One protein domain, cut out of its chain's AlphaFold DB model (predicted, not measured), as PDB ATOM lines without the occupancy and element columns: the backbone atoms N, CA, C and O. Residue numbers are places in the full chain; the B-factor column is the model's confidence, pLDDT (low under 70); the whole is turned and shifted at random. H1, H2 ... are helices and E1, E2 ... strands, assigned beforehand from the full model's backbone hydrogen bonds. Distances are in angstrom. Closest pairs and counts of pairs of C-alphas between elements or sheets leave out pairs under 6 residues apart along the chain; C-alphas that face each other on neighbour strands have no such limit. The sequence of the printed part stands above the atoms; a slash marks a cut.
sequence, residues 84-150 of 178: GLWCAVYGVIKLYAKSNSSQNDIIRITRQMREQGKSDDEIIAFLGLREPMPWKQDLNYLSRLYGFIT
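What this domain is: This is residues 84 to 150 of the 178 residues of the protein "HNHc domain-containing protein" of Nitrososphaerales archaeon (UniProt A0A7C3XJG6). A small, twisted three-stranded sheet of short strands sits in the middle of the length, with the pair H2 and H3 toward one end and the short H4 toward the other, while H1 lies over the beginning of E1. The printed part has 67 residues, with four named helices and three named strands in the order H1, E1, H2, H3, E2, H4, E3. The sheet runs E2, E1, E3, all antiparallel, and the class is mixed, helices and strands. The whole is compact, with a radius of gyration of the C-alphas of 11.6 A and spans of 35 by 24 by 18 A.

How they stand to each other: H1, residues 84 to 89, is on the sheet at a height over the sheet of 7.7 A, only just, its local plane being fitted to 6 C-alphas. It lies over E1, residues 93 to 98, slantwise to the strands at 59.9 degrees on the local plane, only just short of across. Their closest C-alphas are those of Cys 87 and Ile 93, 4.9 A apart. H2, residues 103 to 115, only grazes the sheet with residues 103 to 111. H3, residues 120 to 126, is close to H2 but not clearly touching: their closest C-alphas, Thr 110 and Ile 123, are 6.4 A apart. The two run opposite ways at a steep tilt of 59 degrees. H3 only grazes the sheet with residues 120 to 124. E2, residues 130 to 133, is antiparallel to E1 at 123 degrees, with N 97 and O 131 2.9 A apart, within hydrogen-bond range. H4, residues 139 to 142, only just on the sheet with 5 pairs of C-alphas within 10 A, only grazes it. E3, residues 146 to 149, is antiparallel to E1 at 151 degrees, with N 96 and O 146 2.8 A apart. E2, H4 and E3 form a split strand-helix-strand unit, two strands of one sheet with a helix between them along the chain and E1 between them in the sheet, and its crossover is right-handed. In H1, H2 and H3 every O i to N i+4 pair is within hydrogen-bond range; H4 is too short for such a pair.

Where its parts are: H1 begins at C-alpha 84, (125.922, 162.475, 133.670). E1 spans 15.0 A, H2 18.7 A, H3 9.9 A, E2 9.0 A and E3 10.1 A. H2 begins at C-alpha 103, (115.807, 172.096, 141.974), and E3 ends at C-alpha 149, (115.536, 169.460, 131.308).

The domain as a whole: The two C-alphas farthest apart, those of Gln 116 and Asp 138, are 35.0 A apart. The printed part has no cut, and its six links between named elements are tight. The mean pLDDT of the printed part is 96.6, and no printed residue is under 70.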
ATOM      1  N   GLY A  84     124.846 162.872 134.591       90.75
ATOM      2  CA  GLY A  84     125.922 162.475 133.670       90.75
ATOM      3  C   GLY A  84     125.401 161.910 132.347       90.75
ATOM      4  O   GLY A  84     125.768 162.385 131.271       90.75
ATOM      5  N   LEU A  85     124.442 160.983 132.407       89.31
ATOM      6  CA  LEU A  85     123.819 160.408 131.215       89.31
ATOM      7  C   LEU A  85     123.045 161.469 130.415       89.31
ATOM      8  O   LEU A  85     123.135 161.539 129.189       89.31
ATOM      9  N   TRP A  86     122.285 162.325 131.095       92.88
ATOM     10  CA  TRP A  86     121.362 163.254 130.437       92.88
ATOM     11  C   TRP A  86     121.994 164.589 130.008       92.88
ATOM     12  O   TRP A  86     121.504 165.218 129.065       92.88
ATOM     13  N   CYS A  87     123.096 164.998 130.635       92.19
ATOM     14  CA  CYS A  87     123.932 166.141 130.262       92.19
ATOM     15  C   CYS A  87     125.015 165.734 129.263       92.19
ATOM     16  O   CYS A  87     125.033 166.255 128.150       92.19
ATOM     17  N   ALA A  88     125.919 164.824 129.644       86.38
ATOM     18  CA  ALA A  88     127.132 164.557 128.873       86.38
ATOM     19  C   ALA A  88     126.851 163.696 127.636       86.38
ATOM     20  O   ALA A  88     127.346 163.992 126.545       86.38
ATOM     21  N   VAL A  89     126.004 162.672 127.780       86.19
ATOM     22  CA  VAL A  89     125.702 161.756 126.674       86.19
ATOM     23  C   VAL A  89     124.557 162.294 125.828       86.19
ATOM     24  O   VAL A  89     124.751 162.581 124.648       86.19
ATOM     25  N   TYR A  90     123.376 162.495 126.417       90.50
ATOM     26  CA  TYR A  90     122.188 162.880 125.652       90.50
ATOM     27  C   TYR A  90     122.069 164.382 125.361       90.50
ATOM     28  O   TYR A  90     121.393 164.743 124.395       90.50
ATOM     29  N   GLY A  91     122.704 165.261 126.144       91.75
ATOM     30  CA  GLY A  91     122.688 166.712 125.907       91.75
ATOM     31  C   GLY A  91     121.324 167.391 126.098       91.75
ATOM     32  O   GLY A  91     121.086 168.466 125.541       91.75
ATOM     33  N   VAL A  92     120.413 166.771 126.853       94.56
ATOM     34  CA  VAL A  92     119.041 167.273 127.054       94.56
ATOM     35  C   VAL A  92     118.864 168.047 128.355       94.56
ATOM     36  O   VAL A  92     117.849 168.720 128.508       94.56
ATOM     37  N   ILE A  93     119.838 168.006 129.267       96.69
ATOM     38  CA  ILE A  93     119.862 168.846 130.469       96.69
ATOM     39  C   ILE A  93     120.911 169.948 130.308       96.69
ATOM     40  O   ILE A  93     122.070 169.668 130.004       96.69
ATOM     41  N   LYS A  94     120.503 171.196 130.553       97.88
ATOM     42  CA  LYS A  94     121.391 172.360 130.692       97.88
ATOM     43  C   LYS A  94     121.633 172.646 132.175       97.88
ATOM     44  O   LYS A  94     120.700 172.517 132.964       97.88
ATOM     45  N   LEU A  95     122.852 173.044 132.537       98.50
ATOM     46  CA  LEU A  95     123.216 173.394 133.912       98.50
ATOM     47  C   LEU A  95     123.394 174.902 134.073       98.50
ATOM     48  O   LEU A  95     123.847 175.571 133.144       98.50
ATOM     49  N   TYR A  96     123.082 175.410 135.259       98.75
ATOM     50  CA  TYR A  96     123.123 176.828 135.607       98.75
ATOM     51  C   TYR A  96     123.664 177.014 137.023       98.75
ATOM     52  O   TYR A  96     123.343 176.224 137.912       98.75
ATOM     53  N   ALA A  97     124.453 178.065 137.248       98.56
ATOM     54  CA  ALA A  97     124.966 178.397 138.579       98.56
ATOM     55  C   ALA A  97     123.940 179.140 139.450       98.56
ATOM     56  O   ALA A  97     124.045 179.133 140.675       98.56
ATOM     57  N   LYS A  98     122.942 179.790 138.839       98.69
ATOM     58  CA  LYS A  98     121.953 180.609 139.555       98.69
ATOM     59  C   LYS A  98     120.530 180.217 139.190       98.69
ATOM     60  O   LYS A  98     120.235 180.001 138.017       98.69
ATOM     61  N   SER A  99     119.648 180.208 140.188       98.31
ATOM     62  CA  SER A  99     118.196 180.075 140.047       98.31
ATOM     63  C   SER A  99     117.480 180.886 141.127       98.31
ATOM     64  O   SER A  99     118.037 181.126 142.198       98.31
ATOM     65  N   ASN A 100     116.235 181.277 140.856       98.31
ATOM     66  CA  ASN A 100     115.321 181.832 141.855       98.31
ATOM     67  C   ASN A 100     114.502 180.733 142.566       98.31
ATOM     68  O   ASN A 100     113.576 181.036 143.315       98.31
ATOM     69  N   SER A 101     114.764 179.456 142.283       97.88
ATOM     70  CA  SER A 101     113.968 178.323 142.758       97.88
ATOM     71  C   SER A 101     114.853 177.142 143.141       97.88
ATOM     72  O   SER A 101     115.954 176.972 142.622       97.88
ATOM     73  N   SER A 102     114.348 176.292 144.037       98.19
ATOM     74  CA  SER A 102     114.987 175.009 144.331       98.19
ATOM     75  C   SER A 102     114.961 174.095 143.100       98.19
ATOM     76  O   SER A 102     114.099 174.229 142.228       98.19
ATOM     77  N   GLN A 103     115.846 173.100 143.041       98.62
ATOM     78  CA  GLN A 103     115.807 172.096 141.974       98.62
ATOM     79  C   GLN A 103     114.472 171.328 141.931       98.62
ATOM     80  O   GLN A 103     113.984 170.993 140.849       98.62
ATOM     81  N   ASN A 104     113.851 171.072 143.088       98.50
ATOM     82  CA  ASN A 104     112.521 170.468 143.182       98.50
ATOM     83  C   ASN A 104     111.466 171.336 142.485       98.50
ATOM     84  O   ASN A 104     110.668 170.825 141.695       98.50
ATOM     85  N   ASP A 105     111.480 172.642 142.754       98.56
ATOM     86  CA  ASP A 105     110.515 173.580 142.187       98.56
ATOM     87  C   ASP A 105     110.778 173.846 140.709       98.56
ATOM     88  O   ASP A 105     109.817 173.910 139.949       98.56
ATOM     89  N   ILE A 106     112.039 173.860 140.262       98.81
ATOM     90  CA  ILE A 106     112.377 173.884 138.830       98.81
ATOM     91  C   ILE A 106     111.636 172.762 138.096       98.81
ATOM     92  O   ILE A 106     111.025 173.012 137.059       98.81
ATOM     93  N   ILE A 107     111.618 171.536 138.634       98.62
ATOM     94  CA  ILE A 107     110.913 170.408 138.004       98.62
ATOM     95  C   ILE A 107     109.397 170.615 137.999       98.62
ATOM     96  O   ILE A 107     108.751 170.364 136.977       98.62
ATOM     97  N   ARG A 108     108.822 171.071 139.119       98.56
ATOM     98  CA  ARG A 108     107.373 171.309 139.254       98.56
ATOM     99  C   ARG A 108     106.898 172.410 138.306       98.56
ATOM    100  O   ARG A 108     105.978 172.185 137.523       98.56
ATOM    101  N   ILE A 109     107.575 173.556 138.332       98.62
ATOM    102  CA  ILE A 109     107.280 174.732 137.509       98.62
ATOM    103  C   ILE A 109     107.486 174.407 136.032       98.62
ATOM    104  O   ILE A 109     106.612 174.702 135.225       98.62
ATOM    105  N   THR A 110     108.582 173.731 135.668       98.56
ATOM    106  CA  THR A 110     108.824 173.337 134.269       98.56
ATOM    107  C   THR A 110     107.690 172.466 133.736       98.56
ATOM    108  O   THR A 110     107.241 172.674 132.612       98.56
ATOM    109  N   ARG A 111     107.194 171.507 134.530       97.69
ATOM    110  CA  ARG A 111     106.050 170.671 134.138       97.69
ATOM    111  C   ARG A 111     104.789 171.513 133.926       97.69
ATOM    112  O   ARG A 111     104.195 171.434 132.857       97.69
ATOM    113  N   GLN A 112     104.440 172.354 134.898       98.25
ATOM    114  CA  GLN A 112     103.249 173.204 134.840       98.25
ATOM    115  C   GLN A 112     103.292 174.198 133.669       98.25
ATOM    116  O   GLN A 112     102.321 174.347 132.935       98.25
ATOM    117  N   MET A 113     104.420 174.878 133.464       98.50
ATOM    118  CA  MET A 113     104.559 175.852 132.383       98.50
ATOM    119  C   MET A 113     104.533 175.180 131.005       98.50
ATOM    120  O   MET A 113     103.969 175.737 130.065       98.50
ATOM    121  N   ARG A 114     105.066 173.959 130.873       97.50
ATOM    122  CA  ARG A 114     104.938 173.179 129.632       97.50
ATOM    123  C   ARG A 114     103.503 172.784 129.323       97.50
ATOM    124  O   ARG A 114     103.106 172.861 128.167       97.50
ATOM    125  N   GLU A 115     102.722 172.402 130.332       97.12
ATOM    126  CA  GLU A 115     101.283 172.143 130.167       97.12
ATOM    127  C   GLU A 115     100.532 173.398 129.688       97.12
ATOM    128  O   GLU A 115      99.552 173.292 128.957       97.12
ATOM    129  N   GLN A 116     101.039 174.587 130.022       98.12
ATOM    130  CA  GLN A 116     100.544 175.879 129.533       98.12
ATOM    131  C   GLN A 116     101.121 176.287 128.163       98.12
ATOM    132  O   GLN A 116     100.884 177.405 127.707       98.12
ATOM    133  N   GLY A 117     101.900 175.421 127.509       97.94
ATOM    134  CA  GLY A 117     102.482 175.678 126.189       97.94
ATOM    135  C   GLY A 117     103.696 176.609 126.187       97.94
ATOM    136  O   GLY A 117     104.068 177.111 125.127       97.94
ATOM    137  N   LYS A 118     104.321 176.860 127.344       98.56
ATOM    138  CA  LYS A 118     105.509 177.718 127.437       98.56
ATOM    139  C   LYS A 118     106.741 177.056 126.835       98.56
ATOM    140  O   LYS A 118     107.004 175.870 127.056       98.56
ATOM    141  N   SER A 119     107.509 177.853 126.101       98.44
ATOM    142  CA  SER A 119     108.796 177.461 125.530       98.44
ATOM    143  C   SER A 119     109.875 177.307 126.606       98.44
ATOM    144  O   SER A 119     109.762 177.837 127.712       98.44
ATOM    145  N   ASP A 120     110.960 176.601 126.276       98.50
ATOM    146  CA  ASP A 120     112.094 176.443 127.193       98.50
ATOM    147  C   ASP A 120     112.683 177.798 127.622       98.50
ATOM    148  O   ASP A 120     113.028 177.959 128.789       98.50
ATOM    149  N   ASP A 121     112.757 178.776 126.714       98.44
ATOM    150  CA  ASP A 121     113.331 180.095 126.998       98.44
ATOM    151  C   ASP A 121     112.447 180.915 127.950       98.44
ATOM    152  O   ASP A 121     112.959 181.532 128.885       98.44
ATOM    153  N   GLU A 122     111.118 180.862 127.787       98.62
ATOM    154  CA  GLU A 122     110.178 181.483 128.732       98.62
ATOM    155  C   GLU A 122     110.302 180.874 130.135       98.62
ATOM    156  O   GLU A 122     110.275 181.594 131.134       98.62
ATOM    157  N   ILE A 123     110.461 179.550 130.221       98.75
ATOM    158  CA  ILE A 123     110.599 178.844 131.500       98.75
ATOM    159  C   ILE A 123     111.944 179.173 132.156       98.75
ATOM    160  O   ILE A 123     111.988 179.480 133.347       98.75
ATOM    161  N   ILE A 124     113.038 179.153 131.389       98.69
ATOM    162  CA  ILE A 124     114.383 179.532 131.848       98.69
ATOM    163  C   ILE A 124     114.379 180.961 132.398       98.69
ATOM    164  O   ILE A 124     114.907 181.195 133.491       98.69
ATOM    165  N   ALA A 125     113.751 181.896 131.677       98.62
ATOM    166  CA  ALA A 125     113.622 183.284 132.104       98.62
ATOM    167  C   ALA A 125     112.817 183.403 133.407       98.62
ATOM    168  O   ALA A 125     113.272 184.056 134.346       98.62
ATOM    169  N   PHE A 126     111.669 182.723 133.500       98.62
ATOM    170  CA  PHE A 126     110.823 182.729 134.697       98.62
ATOM    171  C   PHE A 126     111.540 182.164 135.933       98.62
ATOM    172  O   PHE A 126     111.501 182.757 137.010       98.62
ATOM    173  N   LEU A 127     112.250 181.045 135.774       98.62
ATOM    174  CA  LEU A 127     113.015 180.394 136.844       98.62
ATOM    175  C   LEU A 127     114.286 181.164 137.243       98.62
ATOM    176  O   LEU A 127     114.967 180.784 138.203       98.62
ATOM    177  N   GLY A 128     114.646 182.218 136.504       98.56
ATOM    178  CA  GLY A 128     115.858 182.996 136.738       98.56
ATOM    179  C   GLY A 128     117.143 182.187 136.551       98.56
ATOM    180  O   GLY A 128     118.133 182.471 137.233       98.56
ATOM    181  N   LEU A 129     117.117 181.185 135.661       98.75
ATOM    182  CA  LEU A 129     118.250 180.310 135.372       98.75
ATOM    183  C   LEU A 129     119.325 181.068 134.593       98.75
ATOM    184  O   LEU A 129     119.125 181.472 133.447       98.75
ATOM    185  N   ARG A 130     120.466 181.297 135.243       98.56
ATOM    186  CA  ARG A 130     121.546 182.163 134.745       98.56
ATOM    187  C   ARG A 130     122.905 181.508 134.942       98.56
ATOM    188  O   ARG A 130     123.035 180.581 135.735       98.56
ATOM    189  N   GLU A 131     123.899 182.032 134.225       98.44
ATOM    190  CA  GLU A 131     125.289 181.550 134.243       98.44
ATOM    191  C   GLU A 131     125.372 180.064 133.860       98.44
ATOM    192  O   GLU A 131     125.482 179.205 134.734       98.44
ATOM    193  N   PRO A 132     125.248 179.735 132.556       98.31
ATOM    194  CA  PRO A 132     125.326 178.359 132.084       98.31
ATOM    195  C   PRO A 132     126.652 177.701 132.470       98.31
ATOM    196  O   PRO A 132     127.714 178.298 132.298       98.31
ATOM    197  N   MET A 133     126.585 176.455 132.936       98.19
ATOM    198  CA  MET A 133     127.741 175.715 133.442       98.19
ATOM    199  C   MET A 133     127.993 174.430 132.644       98.19
ATOM    200  O   MET A 133     127.042 173.790 132.184       98.19
ATOM    201  N   PRO A 134     129.262 174.007 132.483       96.88
ATOM    202  CA  PRO A 134     129.573 172.694 131.935       96.88
ATOM    203  C   PRO A 134     129.250 171.597 132.955       96.88
ATOM    204  O   PRO A 134     129.328 171.814 134.165       96.88
ATOM    205  N   TRP A 135     128.939 170.398 132.471       95.94
ATOM    206  CA  TRP A 135     128.867 169.224 133.337       95.94
ATOM    207  C   TRP A 135     130.279 168.742 133.695       95.94
ATOM    208  O   TRP A 135     131.171 168.755 132.844       95.94
ATOM    209  N   LYS A 136     130.470 168.326 134.950       95.00
ATOM    210  CA  LYS A 136     131.697 167.704 135.462       95.00
ATOM    211  C   LYS A 136     131.310 166.560 136.391       95.00
ATOM    212  O   LYS A 136     130.324 166.682 137.115       95.00
ATOM    213  N   GLN A 137     132.093 165.489 136.377       91.50
ATOM    214  CA  GLN A 137     131.915 164.337 137.258       91.50
ATOM    215  C   GLN A 137     132.481 164.649 138.654       91.50
ATOM    216  O   GLN A 137     133.562 164.195 139.002       91.50
ATOM    217  N   ASP A 138     131.789 165.522 139.390       92.12
ATOM    218  CA  ASP A 138     132.154 165.982 140.738       92.12
ATOM    219  C   ASP A 138     130.866 166.316 141.515       92.12
ATOM    220  O   ASP A 138     130.144 167.250 141.145       92.12
ATOM    221  N   LEU A 139     130.534 165.542 142.558       90.81
ATOM    222  CA  LEU A 139     129.280 165.725 143.302       90.81
ATOM    223  C   LEU A 139     129.230 167.047 144.075       90.81
ATOM    224  O   LEU A 139     128.180 167.692 144.112       90.81
ATOM    225  N   ASN A 140     130.346 167.512 144.639       92.56
ATOM    226  CA  ASN A 140     130.389 168.792 145.349       92.56
ATOM    227  C   ASN A 140     130.134 169.962 144.387       92.56
ATOM    228  O   ASN A 140     129.374 170.879 144.703       92.56
ATOM    229  N   TYR A 141     130.705 169.909 143.185       95.62
ATOM    230  CA  TYR A 141     130.416 170.852 142.110       95.62
ATOM    231  C   TYR A 141     128.944 170.788 141.685       95.62
ATOM    232  O   TYR A 141     128.274 171.820 141.665       95.62
ATOM    233  N   LEU A 142     128.422 169.593 141.387       95.81
ATOM    234  CA  LEU A 142     127.049 169.410 140.904       95.81
ATOM    235  C   LEU A 142     125.994 169.800 141.946       95.81
ATOM    236  O   LEU A 142     124.978 170.393 141.578       95.81
ATOM    237  N   SER A 143     126.250 169.557 143.233       94.19
ATOM    238  CA  SER A 143     125.338 169.902 144.336       94.19
ATOM    239  C   SER A 143     125.038 171.403 144.449       94.19
ATOM    240  O   SER A 143     124.035 171.792 145.045       94.19
ATOM    241  N   ARG A 144     125.886 172.254 143.854       96.81
ATOM    242  CA  ARG A 144     125.761 173.722 143.859       96.81
ATOM    243  C   ARG A 144     125.071 174.277 142.613       96.81
ATOM    244  O   ARG A 144     124.916 175.491 142.498       96.81
ATOM    245  N   LEU A 145     124.711 173.416 141.663       98.38
ATOM    246  CA  LEU A 145     124.146 173.803 140.374       98.38
ATOM    247  C   LEU A 145     122.660 173.468 140.268       98.38
ATOM    248  O   LEU A 145     122.095 172.711 141.056       98.38
ATOM    249  N   TYR A 146     122.048 174.010 139.219       98.69
ATOM    250  CA  TYR A 146     120.659 173.781 138.855       98.69
ATOM    251  C   TYR A 146     120.569 173.201 137.444       98.69
ATOM    252  O   TYR A 146     121.155 173.728 136.499       98.69
ATOM    253  N   GLY A 147     119.821 172.114 137.294       98.44
ATOM    254  CA  GLY A 147     119.562 171.428 136.039       98.44
ATOM    255  C   GLY A 147     118.193 171.775 135.466       98.44
ATOM    256  O   GLY A 147     117.166 171.653 136.138       98.44
ATOM    257  N   PHE A 148     118.171 172.136 134.186       98.56
ATOM    258  CA  PHE A 148     116.962 172.328 133.394       98.56
ATOM    259  C   PHE A 148     116.874 171.277 132.291       98.56
ATOM    260  O   PHE A 148     117.729 171.211 131.403       98.56
ATOM    261  N   ILE A 149     115.822 170.464 132.334       98.06
ATOM    262  CA  ILE A 149     115.536 169.460 131.308       98.06
ATOM    263  C   ILE A 149     114.887 170.174 130.133       98.06
ATOM    264  O   ILE A 149     113.760 170.635 130.270       98.06
ATOM    265  N   THR A 150     115.558 170.238 128.989       96.88
ATOM    266  CA  THR A 150     115.045 170.864 127.762       96.88
ATOM    267  C   THR A 150     113.936 170.031 127.113       96.88
ATOM    268  O   THR A 150     113.796 168.842 127.391       96.88
TER     269      THR A 150